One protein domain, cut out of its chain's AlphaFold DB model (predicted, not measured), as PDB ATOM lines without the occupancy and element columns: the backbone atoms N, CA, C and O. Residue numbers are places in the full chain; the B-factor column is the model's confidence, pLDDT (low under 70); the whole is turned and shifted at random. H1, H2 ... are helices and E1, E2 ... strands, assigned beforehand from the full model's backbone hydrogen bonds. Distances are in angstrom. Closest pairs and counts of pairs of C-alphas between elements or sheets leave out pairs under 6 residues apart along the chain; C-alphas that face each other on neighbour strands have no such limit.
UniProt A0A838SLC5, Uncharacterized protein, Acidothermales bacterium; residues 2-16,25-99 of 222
ATOM      1  N   ILE A   2     175.936 119.018 114.420       94.38
ATOM      2  CA  ILE A   2     175.386 118.776 115.779       94.38
ATOM      3  C   ILE A   2     175.401 117.297 116.189       94.38
ATOM      4  O   ILE A   2     175.937 116.970 117.243       94.38
ATOM      5  N   ALA A   3     174.861 116.401 115.354       94.81
ATOM      6  CA  ALA A   3     174.777 114.967 115.651       94.81
ATOM      7  C   ALA A   3     176.136 114.340 116.029       94.81
ATOM      8  O   ALA A   3     176.205 113.491 116.918       94.81
ATOM      9  N   ASN A   4     177.214 114.824 115.407       95.50
ATOM     10  CA  ASN A   4     178.572 114.312 115.572       95.50
ATOM     11  C   ASN A   4     179.419 115.162 116.534       95.50
ATOM     12  O   ASN A   4     180.609 114.899 116.684       95.50
ATOM     13  N   ALA A   5     178.836 116.168 117.198       97.06
ATOM     14  CA  ALA A   5     179.565 117.044 118.109       97.06
ATOM     15  C   ALA A   5     180.171 116.237 119.274       97.06
ATOM     16  O   ALA A   5     179.458 115.714 120.144       97.06
ATOM     17  N   ALA A   6     181.499 116.120 119.280       96.62
ATOM     18  CA  ALA A   6     182.250 115.409 120.308       96.62
ATOM     19  C   ALA A   6     182.349 116.243 121.598       96.62
ATOM     20  O   ALA A   6     182.359 117.477 121.517       96.62
ATOM     21  N   PRO A   7     182.454 115.611 122.783       95.75
ATOM     22  CA  PRO A   7     182.784 116.316 124.018       95.75
ATOM     23  C   PRO A   7     183.998 117.240 123.843       95.75
ATOM     24  O   PRO A   7     184.985 116.861 123.219       95.75
ATOM     25  N   GLY A   8     183.903 118.471 124.347       95.44
ATOM     26  CA  GLY A   8     184.943 119.496 124.210       95.44
ATOM     27  C   GLY A   8     184.902 120.306 122.907       95.44
ATOM     28  O   GLY A   8     185.474 121.395 122.868       95.44
ATOM     29  N   SER A   9     184.188 119.854 121.869       98.06
ATOM     30  CA  SER A   9     183.962 120.666 120.662       98.06
ATOM     31  C   SER A   9     183.110 121.902 120.963       98.06
ATOM     32  O   SER A   9     182.304 121.904 121.896       98.06
ATOM     33  N   ARG A  10     183.230 122.946 120.129       97.75
ATOM     34  CA  ARG A  10     182.444 124.182 120.274       97.75
ATOM     35  C   ARG A  10     180.939 123.906 120.356       97.75
ATOM     36  O   ARG A  10     180.315 124.299 121.330       97.75
ATOM     37  N   LEU A  11     180.383 123.156 119.403       97.44
ATOM     38  CA  LEU A  11     178.949 122.838 119.388       97.44
ATOM     39  C   LEU A  11     178.501 122.025 120.604       97.44
ATOM     40  O   LEU A  11     177.405 122.233 121.121       97.44
ATOM     41  N   HIS A  12     179.335 121.102 121.088       98.19
ATOM     42  CA  HIS A  12     179.021 120.370 122.311       98.19
ATOM     43  C   HIS A  12     179.001 121.295 123.532       98.19
ATOM     44  O   HIS A  12     178.107 121.193 124.372       98.19
ATOM     45  N   ASN A  13     179.954 122.221 123.619       98.25
ATOM     46  CA  ASN A  13     180.016 123.199 124.702       98.25
ATOM     47  C   ASN A  13     178.847 124.195 124.638       98.25
ATOM     48  O   ASN A  13     178.310 124.548 125.688       98.25
ATOM     49  N   ASP A  14     178.395 124.565 123.437       98.06
ATOM     50  CA  ASP A  14     177.191 125.376 123.235       98.06
ATOM     51  C   ASP A  14     175.940 124.636 123.742       98.06
ATOM     52  O   ASP A  14     175.159 125.207 124.507       98.06
ATOM     53  N   MET A  15     175.783 123.343 123.420       98.25
ATOM     54  CA  MET A  15     174.694 122.517 123.965       98.25
ATOM     55  C   MET A  15     174.760 122.412 125.495       98.25
ATOM     56  O   MET A  15     173.733 122.536 126.157       98.25
ATOM     57  N   LEU A  16     175.947 122.228 126.081       98.44
ATOM     58  CA  LEU A  16     176.101 122.209 127.541       98.44
ATOM     59  C   LEU A  16     175.772 123.563 128.182       98.44
ATOM     60  O   LEU A  16     175.224 123.600 129.281       98.44
ATOM     61  N   PHE A  25     166.861 128.004 134.907       97.12
ATOM     62  CA  PHE A  25     165.622 128.773 134.736       97.12
ATOM     63  C   PHE A  25     164.610 128.557 135.876       97.12
ATOM     64  O   PHE A  25     163.774 129.420 136.129       97.12
ATOM     65  N   GLY A  26     164.665 127.415 136.573       90.00
ATOM     66  CA  GLY A  26     163.879 127.177 137.793       90.00
ATOM     67  C   GLY A  26     162.379 126.931 137.583       90.00
ATOM     68  O   GLY A  26     161.653 126.755 138.557       90.00
ATOM     69  N   ALA A  27     161.908 126.871 136.336       95.81
ATOM     70  CA  ALA A  27     160.527 126.548 135.985       95.81
ATOM     71  C   ALA A  27     160.463 125.507 134.861       95.81
ATOM     72  O   ALA A  27     161.466 125.200 134.211       95.81
ATOM     73  N   LYS A  28     159.268 124.956 134.629       96.50
ATOM     74  CA  LYS A  28     159.021 124.037 133.516       96.50
ATOM     75  C   LYS A  28     159.216 124.758 132.179       96.50
ATOM     76  O   LYS A  28     158.642 125.823 131.964       96.50
ATOM     77  N   VAL A  29     159.985 124.159 131.273       97.56
ATOM     78  CA  VAL A  29     160.257 124.708 129.936       97.56
ATOM     79  C   VAL A  29     159.771 123.743 128.865       97.56
ATOM     80  O   VAL A  29     160.131 122.570 128.868       97.56
ATOM     81  N   TYR A  30     159.006 124.253 127.904       97.69
ATOM     82  CA  TYR A  30     158.671 123.536 126.676       97.69
ATOM     83  C   TYR A  30     159.701 123.905 125.608       97.69
ATOM     84  O   TYR A  30     159.760 125.050 125.162       97.69
ATOM     85  N   PHE A  31     160.560 122.956 125.241       98.06
ATOM     86  CA  PHE A  31     161.692 123.193 124.348       98.06
ATOM     87  C   PHE A  31     161.414 122.654 122.947       98.06
ATOM     88  O   PHE A  31     161.108 121.471 122.783       98.06
ATOM     89  N   ILE A  32     161.604 123.508 121.941       97.31
ATOM     90  CA  ILE A  32     161.511 123.158 120.523       97.31
ATOM     91  C   ILE A  32     162.900 123.298 119.898       97.31
ATOM     92  O   ILE A  32     163.496 124.374 119.916       97.31
ATOM     93  N   PHE A  33     163.404 122.218 119.306       95.44
ATOM     94  CA  PHE A  33     164.623 122.242 118.499       95.44
ATOM     95  C   PHE A  33     164.265 122.322 117.018       95.44
ATOM     96  O   PHE A  33     163.655 121.393 116.496       95.44
ATOM     97  N   ASN A  34     164.688 123.405 116.354       93.44
ATOM     98  CA  ASN A  34     164.572 123.599 114.906       93.44
ATOM     99  C   ASN A  34     163.172 123.240 114.363       93.44
ATOM    100  O   ASN A  34     163.029 122.250 113.646       93.44
ATOM    101  N   HIS A  35     162.164 124.033 114.755       94.31
ATOM    102  CA  HIS A  35     160.775 123.878 114.303       94.31
ATOM    103  C   HIS A  35     160.668 123.764 112.772       94.31
ATOM    104  O   HIS A  35     161.488 124.333 112.044       94.31
ATOM    105  N   GLU A  36     159.675 123.005 112.307       96.12
ATOM    106  CA  GLU A  36     159.363 122.791 110.885       96.12
ATOM    107  C   GLU A  36     160.580 122.386 110.009       96.12
ATOM    108  O   GLU A  36     160.845 122.970 108.950       96.12
ATOM    109  N   PRO A  37     161.380 121.379 110.404       95.38
ATOM    110  CA  PRO A  37     162.544 120.953 109.625       95.38
ATOM    111  C   PRO A  37     162.164 120.455 108.221       95.38
ATOM    112  O   PRO A  37     162.965 120.544 107.287       95.38
ATOM    113  N   GLU A  38     160.939 119.965 108.036       94.94
ATOM    114  CA  GLU A  38     160.466 119.387 106.784       94.94
ATOM    115  C   GLU A  38     160.275 120.420 105.670       94.94
ATOM    116  O   GLU A  38     160.328 120.054 104.496       94.94
ATOM    117  N   VAL A  39     160.136 121.712 105.998       91.75
ATOM    118  CA  VAL A  39     160.091 122.789 104.988       91.75
ATOM    119  C   VAL A  39     161.471 123.362 104.663       91.75
ATOM    120  O   VAL A  39     161.620 124.119 103.702       91.75
ATOM    121  N   THR A  40     162.504 122.984 105.424       85.56
ATOM    122  CA  THR A  40     163.873 123.513 105.293       85.56
ATOM    123  C   THR A  40     164.932 122.448 105.002       85.56
ATOM    124  O   THR A  40     166.120 122.775 104.943       85.56
ATOM    125  N   ARG A  41     164.533 121.199 104.722       78.56
ATOM    126  CA  ARG A  41     165.440 120.050 104.516       78.56
ATOM    127  C   ARG A  41     166.636 120.312 103.600       78.56
ATOM    128  O   ARG A  41     167.751 119.889 103.870       78.56
ATOM    129  N   TRP A  42     166.436 121.077 102.528       76.19
ATOM    130  CA  TRP A  42     167.477 121.374 101.540       76.19
ATOM    131  C   TRP A  42     168.622 122.227 102.093       76.19
ATOM    132  O   TRP A  42     169.688 122.291 101.491       76.19
ATOM    133  N   LYS A  43     168.387 122.907 103.217       84.88
ATOM    134  CA  LYS A  43     169.352 123.770 103.902       84.88
ATOM    135  C   LYS A  43     169.881 123.142 105.188       84.88
ATOM    136  O   LYS A  43     171.003 123.440 105.576       84.88
ATOM    137  N   MET A  44     169.075 122.304 105.842       85.31
ATOM    138  CA  MET A  44     169.318 121.848 107.216       85.31
ATOM    139  C   MET A  44     169.613 120.345 107.339       85.31
ATOM    140  O   MET A  44     169.912 119.879 108.436       85.31
ATOM    141  N   GLY A  45     169.577 119.599 106.230       89.12
ATOM    142  CA  GLY A  45     169.893 118.169 106.185       89.12
ATOM    143  C   GLY A  45     168.677 117.280 105.923       89.12
ATOM    144  O   GLY A  45     167.537 117.734 105.814       89.12
ATOM    145  N   SER A  46     168.936 115.983 105.786       93.00
ATOM    146  CA  SER A  46     167.907 114.961 105.589       93.00
ATOM    147  C   SER A  46     167.076 114.728 106.866       93.00
ATOM    148  O   SER A  46     167.496 115.116 107.960       93.00
ATOM    149  N   PRO A  47     165.926 114.028 106.782       95.06
ATOM    150  CA  PRO A  47     165.185 113.630 107.981       95.06
ATOM    151  C   PRO A  47     166.035 112.827 108.982       95.06
ATOM    152  O   PRO A  47     165.911 113.006 110.193       95.06
ATOM    153  N   ALA A  48     166.960 111.994 108.485       95.56
ATOM    154  CA  ALA A  48     167.889 111.241 109.326       95.56
ATOM    155  C   ALA A  48     168.874 112.159 110.072       95.56
ATOM    156  O   ALA A  48     169.125 111.943 111.260       95.56
ATOM    157  N   ASP A  49     169.374 113.210 109.414       95.44
ATOM    158  CA  ASP A  49     170.254 114.205 110.041       95.44
ATOM    159  C   ASP A  49     169.527 114.962 111.156       95.44
ATOM    160  O   ASP A  49     170.079 115.144 112.246       95.44
ATOM    161  N   PHE A  50     168.269 115.347 110.917       96.50
ATOM    162  CA  PHE A  50     167.428 115.981 111.931       96.50
ATOM    163  C   PHE A  50     167.206 115.060 113.137       96.50
ATOM    164  O   PHE A  50     167.427 115.480 114.272       96.50
ATOM    165  N   ILE A  51     166.830 113.794 112.910       98.00
ATOM    166  CA  ILE A  51     166.623 112.816 113.989       98.00
ATOM    167  C   ILE A  51     167.902 112.643 114.814       98.00
ATOM    168  O   ILE A  51     167.851 112.649 116.047       98.00
ATOM    169  N   ALA A  52     169.055 112.514 114.155       98.06
ATOM    170  CA  ALA A  52     170.336 112.360 114.833       98.06
ATOM    171  C   ALA A  52     170.693 113.604 115.666       98.06
ATOM    172  O   ALA A  52     171.105 113.476 116.822       98.06
ATOM    173  N   ALA A  53     170.476 114.807 115.127       97.88
ATOM    174  CA  ALA A  53     170.707 116.061 115.840       97.88
ATOM    175  C   ALA A  53     169.758 116.235 117.038       97.88
ATOM    176  O   ALA A  53     170.222 116.530 118.140       97.88
ATOM    177  N   TRP A  54     168.459 115.968 116.864       98.44
ATOM    178  CA  TRP A  54     167.463 116.001 117.938       98.44
ATOM    179  C   TRP A  54     167.867 115.088 119.096       98.44
ATOM    180  O   TRP A  54     167.964 115.515 120.249       98.44
ATOM    181  N   ARG A  55     168.155 113.816 118.788       98.69
ATOM    182  CA  ARG A  55     168.551 112.827 119.797       98.69
ATOM    183  C   ARG A  55     169.836 113.231 120.508       98.69
ATOM    184  O   ARG A  55     169.940 113.014 121.716       98.69
ATOM    185  N   LYS A  56     170.789 113.842 119.797       98.38
ATOM    186  CA  LYS A  56     172.036 114.341 120.384       98.38
ATOM    187  C   LYS A  56     171.774 115.452 121.399       98.38
ATOM    188  O   LYS A  56     172.245 115.329 122.525       98.38
ATOM    189  N   VAL A  57     170.996 116.475 121.038       98.50
ATOM    190  CA  VAL A  57     170.646 117.594 121.934       98.50
ATOM    191  C   VAL A  57     169.955 117.079 123.196       98.50
ATOM    192  O   VAL A  57     170.416 117.339 124.306       98.50
ATOM    193  N   VAL A  58     168.907 116.263 123.035       98.56
ATOM    194  CA  VAL A  58     168.158 115.688 124.164       98.56
ATOM    195  C   VAL A  58     169.057 114.839 125.065       98.56
ATOM    196  O   VAL A  58     168.982 114.947 126.286       98.56
ATOM    197  N   THR A  59     169.934 114.014 124.486       98.50
ATOM    198  CA  THR A  59     170.884 113.193 125.257       98.50
ATOM    199  C   THR A  59     171.845 114.059 126.064       98.50
ATOM    200  O   THR A  59     172.044 113.806 127.249       98.50
ATOM    201  N   VAL A  60     172.418 115.101 125.456       98.56
ATOM    202  CA  VAL A  60     173.339 116.018 126.146       98.56
ATOM    203  C   VAL A  60     172.632 116.718 127.305       98.56
ATOM    204  O   VAL A  60     173.184 116.780 128.402       98.56
ATOM    205  N   TYR A  61     171.402 117.192 127.102       98.50
ATOM    206  CA  TYR A  61     170.636 117.872 128.148       98.50
ATOM    207  C   TYR A  61     170.292 116.924 129.304       98.50
ATOM    208  O   TYR A  61     170.512 117.265 130.465       98.50
ATOM    209  N   ARG A  62     169.831 115.704 129.003       98.19
ATOM    210  CA  ARG A  62     169.558 114.677 130.022       98.19
ATOM    211  C   ARG A  62     170.813 114.319 130.817       98.19
ATOM    212  O   ARG A  62     170.761 114.288 132.041       98.19
ATOM    213  N   ASN A  63     171.950 114.134 130.146       97.81
ATOM    214  CA  ASN A  63     173.226 113.834 130.803       97.81
ATOM    215  C   ASN A  63     173.739 114.998 131.667       97.81
ATOM    216  O   ASN A  63     174.433 114.766 132.651       97.81
ATOM    217  N   ALA A  64     173.379 116.241 131.336       97.81
ATOM    218  CA  ALA A  64     173.654 117.417 132.164       97.81
ATOM    219  C   ALA A  64     172.680 117.571 133.357       97.81
ATOM    220  O   ALA A  64     172.791 118.520 134.140       97.81
ATOM    221  N   GLY A  65     171.726 116.646 133.519       97.62
ATOM    222  CA  GLY A  65     170.748 116.653 134.604       97.62
ATOM    223  C   GLY A  65     169.635 117.685 134.420       97.62
ATOM    224  O   GLY A  65     169.120 118.196 135.412       97.62
ATOM    225  N   VAL A  66     169.292 118.029 133.175       98.12
ATOM    226  CA  VAL A  66     168.128 118.872 132.868       98.12
ATOM    227  C   VAL A  66     166.859 118.032 133.017       98.12
ATOM    228  O   VAL A  66     166.607 117.138 132.209       98.12
ATOM    229  N   THR A  67     166.063 118.313 134.046       96.62
ATOM    230  CA  THR A  67     164.835 117.560 134.376       96.62
ATOM    231  C   THR A  67     163.555 118.388 134.258       96.62
ATOM    232  O   THR A  67     162.464 117.830 134.285       96.62
ATOM    233  N   ASN A  68     163.667 119.708 134.101       98.00
ATOM    234  CA  ASN A  68     162.548 120.648 134.000       98.00
ATOM    235  C   ASN A  68     162.094 120.921 132.552       98.00
ATOM    236  O   ASN A  68     161.220 121.760 132.333       98.00
ATOM    237  N   VAL A  69     162.680 120.241 131.560       98.38
ATOM    238  CA  VAL A  69     162.405 120.467 130.135       98.38
ATOM    239  C   VAL A  69     161.518 119.371 129.548       98.38
ATOM    240  O   VAL A  69     161.860 118.190 129.588       98.38
ATOM    241  N   GLU A  70     160.437 119.780 128.887       98.31
ATOM    242  CA  GLU A  70     159.636 118.933 128.009       98.31
ATOM    243  C   GLU A  70     159.934 119.238 126.538       98.31
ATOM    244  O   GLU A  70     159.687 120.326 126.028       98.31
ATOM    245  N   TYR A  71     160.484 118.246 125.845       98.62
ATOM    246  CA  TYR A  71     160.786 118.304 124.413       98.62
ATOM    247  C   TYR A  71     159.519 118.224 123.545       98.62
ATOM    248  O   TYR A  71     158.826 117.199 123.555       98.62
ATOM    249  N   VAL A  72     159.259 119.284 122.777       98.81
ATOM    250  CA  VAL A  72     158.089 119.458 121.906       98.81
ATOM    251  C   VAL A  72     158.521 119.369 120.444       98.81
ATOM    252  O   VAL A  72     159.198 120.257 119.928       98.81
ATOM    253  N   TRP A  73     158.179 118.264 119.782       98.81
ATOM    254  CA  TRP A  73     158.524 118.019 118.379       98.81
ATOM    255  C   TRP A  73     157.498 118.694 117.468       98.81
ATOM    256  O   TRP A  73     156.379 118.204 117.348       98.81
ATOM    257  N   THR A  74     157.884 119.816 116.855       98.62
ATOM    258  CA  THR A  74     156.977 120.706 116.112       98.62
ATOM    259  C   THR A  74     157.227 120.664 114.609       98.62
ATOM    260  O   THR A  74     158.329 120.978 114.156       98.62
ATOM    261  N   MET A  75     156.188 120.322 113.849       98.38
ATOM    262  CA  MET A  75     156.163 120.309 112.379       98.38
ATOM    263  C   MET A  75     155.055 121.238 111.865       98.38
ATOM    264  O   MET A  75     154.136 121.578 112.608       98.38
ATOM    265  N   THR A  76     155.028 121.557 110.575       97.94
ATOM    266  CA  THR A  76     153.838 122.165 109.965       97.94
ATOM    267  C   THR A  76     152.652 121.199 110.054       97.94
ATOM    268  O   THR A  76     152.794 119.977 109.916       97.94
ATOM    269  N   ALA A  77     151.422 121.719 110.145       97.81
ATOM    270  CA  ALA A  77     150.236 120.867 109.988       97.81
ATOM    271  C   ALA A  77     150.161 120.203 108.594       97.81
ATOM    272  O   ALA A  77     149.619 119.105 108.440       97.81
ATOM    273  N   TRP A  78     150.728 120.849 107.566       96.25
ATOM    274  CA  TRP A  78     150.797 120.304 106.208       96.25
ATOM    275  C   TRP A  78     151.712 119.079 106.111       96.25
ATOM    276  O   TRP A  78     151.369 118.126 105.408       96.25
ATOM    277  N   GLY A  79     152.829 119.064 106.845       97.69
ATOM    278  CA  GLY A  79     153.804 117.975 106.881       97.69
ATOM    279  C   GLY A  79     153.163 116.621 107.182       97.69
ATOM    280  O   GLY A  79     153.499 115.620 106.553       97.69
ATOM    281  N   PHE A  80     152.152 116.583 108.052       98.38
ATOM    282  CA  PHE A  80     151.425 115.350 108.379       98.38
ATOM    283  C   PHE A  80     150.527 114.814 107.252       98.38
ATOM    284  O   PHE A  80     150.114 113.655 107.296       98.38
ATOM    285  N   LYS A  81     150.209 115.627 106.239       96.38
ATOM    286  CA  LYS A  81     149.373 115.233 105.089       96.38
ATOM    287  C   LYS A  81     150.183 114.840 103.859       96.38
ATOM    288  O   LYS A  81     149.626 114.291 102.904       96.38
ATOM    289  N   ARG A  82     151.480 115.151 103.843       96.25
ATOM    290  CA  ARG A  82     152.328 114.922 102.671       96.25
ATOM    291  C   ARG A  82     152.503 113.438 102.382       96.25
ATOM    292  O   ARG A  82     152.429 112.600 103.272       96.25
ATOM    293  N   LYS A  83     152.756 113.093 101.122       95.12
ATOM    294  CA  LYS A  83     152.999 111.703 100.688       95.12
ATOM    295  C   LYS A  83     154.421 111.476 100.169       95.12
ATOM    296  O   LYS A  83     154.733 110.385  99.710       95.12
ATOM    297  N   ASP A  84     155.271 112.489 100.262       93.06
ATOM    298  CA  ASP A  84     156.659 112.492  99.804       93.06
ATOM    299  C   ASP A  84     157.639 112.639 100.977       93.06
ATOM    300  O   ASP A  84     157.256 112.501 102.139       93.06
ATOM    301  N   ALA A  85     158.914 112.889 100.666       86.44
ATOM    302  CA  ALA A  85     160.012 112.983 101.630       86.44
ATOM    303  C   ALA A  85     159.856 114.109 102.673       86.44
ATOM    304  O   ALA A  85     160.548 114.091 103.688       86.44
ATOM    305  N   ASP A  86     158.934 115.048 102.452       92.56
ATOM    306  CA  ASP A  86     158.630 116.139 103.382       92.56
ATOM    307  C   ASP A  86     157.523 115.736 104.378       92.56
ATOM    308  O   ASP A  86     157.010 116.574 105.116       92.56
ATOM    309  N   ASN A  87     157.093 114.466 104.393       97.44
ATOM    310  CA  ASN A  87     156.152 113.998 105.403       97.44
ATOM    311  C   ASN A  87     156.790 114.044 106.798       97.44
ATOM    312  O   ASN A  87     157.834 113.434 107.037       97.44
ATOM    313  N   ALA A  88     156.091 114.702 107.725       98.00
ATOM    314  CA  ALA A  88     156.468 114.868 109.125       98.00
ATOM    315  C   ALA A  88     156.929 113.555 109.784       98.00
ATOM    316  O   ALA A  88     157.924 113.543 110.502       98.00
ATOM    317  N   ARG A  89     156.291 112.414 109.485       97.88
ATOM    318  CA  ARG A  89     156.639 111.111 110.085       97.88
ATOM    319  C   ARG A  89     158.101 110.709 109.884       97.88
ATOM    320  O   ARG A  89     158.643 109.984 110.710       97.88
ATOM    321  N   TYR A  90     158.742 111.166 108.807       97.62
ATOM    322  CA  TYR A  90     160.143 110.846 108.532       97.62
ATOM    323  C   TYR A  90     161.124 111.602 109.431       97.62
ATOM    324  O   TYR A  90     162.280 111.206 109.514       97.62
ATOM    325  N   TYR A  91     160.669 112.647 110.127       98.00
ATOM    326  CA  TYR A  91     161.465 113.456 111.053       98.00
ATOM    327  C   TYR A  91     161.258 113.048 112.518       98.00
ATOM    328  O   TYR A  91     161.848 113.661 113.409       98.00
ATOM    329  N   TYR A  92     160.413 112.049 112.800       98.56
ATOM    330  CA  TYR A  92     160.058 111.690 114.169       98.56
ATOM    331  C   TYR A  92     161.210 110.958 114.885       98.56
ATOM    332  O   TYR A  92     161.601 109.866 114.468       98.56
ATOM    333  N   PRO A  93     161.757 111.498 115.992       98.50
ATOM    334  CA  PRO A  93     162.933 110.929 116.652       98.50
ATOM    335  C   PRO A  93     162.597 109.759 117.590       98.50
ATOM    336  O   PRO A  93     163.507 109.169 118.182       98.50
ATOM    337  N   GLY A  94     161.320 109.391 117.709       98.62
ATOM    338  CA  GLY A  94     160.821 108.307 118.555       98.62
ATOM    339  C   GLY A  94     160.373 108.772 119.942       98.62
ATOM    340  O   GLY A  94     160.920 109.721 120.507       98.62
ATOM    341  N   ASP A  95     159.414 108.049 120.520       98.75
ATOM    342  CA  ASP A  95     158.745 108.381 121.784       98.75
ATOM    343  C   ASP A  95     159.699 108.611 122.960       98.75
ATOM    344  O   ASP A  95     159.405 109.417 123.840       98.75
ATOM    345  N   ALA A  96     160.852 107.938 122.991       98.56
ATOM    346  CA  ALA A  96     161.842 108.106 124.056       98.56
ATOM    347  C   ALA A  96     162.481 109.510 124.079       98.56
ATOM    348  O   ALA A  96     163.078 109.905 125.082       98.56
ATOM    349  N   TYR A  97     162.371 110.275 122.991       98.75
ATOM    350  CA  TYR A  97     162.988 111.592 122.815       98.75
ATOM    351  C   TYR A  97     161.971 112.734 122.711       98.75
ATOM    352  O   TYR A  97     162.373 113.877 122.496       98.75
ATOM    353  N   VAL A  98     160.677 112.443 122.864       98.75
ATOM    354  CA  VAL A  98     159.580 113.401 122.679       98.75
ATOM    355  C   VAL A  98     158.630 113.330 123.868       98.75
ATOM    356  O   VAL A  98     158.191 112.244 124.250       98.75
ATOM    357  N   HIS A  99     158.286 114.485 124.435       98.69
ATOM    358  CA  HIS A  99     157.209 114.590 125.422       98.69
ATOM    359  C   HIS A  99     155.888 114.938 124.732       98.69
ATOM    360  O   HIS A  99     154.885 114.267 124.977       98.69
TER     361      HIS A  99
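Overview. This is residues 2 to 16 and 25 to 99 of the 222 residues of an uncharacterized protein of Acidothermales bacterium (UniProt A0A838SLC5). The long helix H3 lies over a narrow ribbon of two parallel strands, E1 = E2, mostly over E2. H1 packs on H3 near one end and the short H4 near the other. The 90 printed residues hold H1 E1 H2 H3 E2 H4, a mixed class with under half in named elements. The whole is compact, radius of gyration of the C-alphas 13.7 A, spanning 39 by 28 by 19 A.

Arrangement. Find H1, residues 10 to 16; it touches residues 57 to 61 alone of H3, residues 47 to 63, closest at C-alphas 15 and 57, 6.7 A. E1, residues 29 to 31, and E2, residues 69 to 76, are parallel, with N 31 and O 70 within hydrogen-bond range at 2.9 A. With H2, residues 41 to 44, and H3 between them, they form a strand-helix-strand unit, its crossover right-handed. H4, residues 88 to 91, touches residues 47 to 51 alone of H3, closest at C-alphas 91 and 47, 4.8 A. Every O i to N i+4 pair is within range in H1 and H3; H2 and H4 are too short for one.

Along the chain. From C-alpha 47 at (165.185, 113.630, 107.981), H3 runs 24.2 A; E2 runs 22.0 A to C-alpha 76 at (153.838, 122.165, 109.965).

Size, cuts and confidence. Residues 17 to 24 are not printed; C-alphas 16 and 25 are 14.3 A apart. The link from E2 to H4 is long. No printed residue is under 70 in pLDDT.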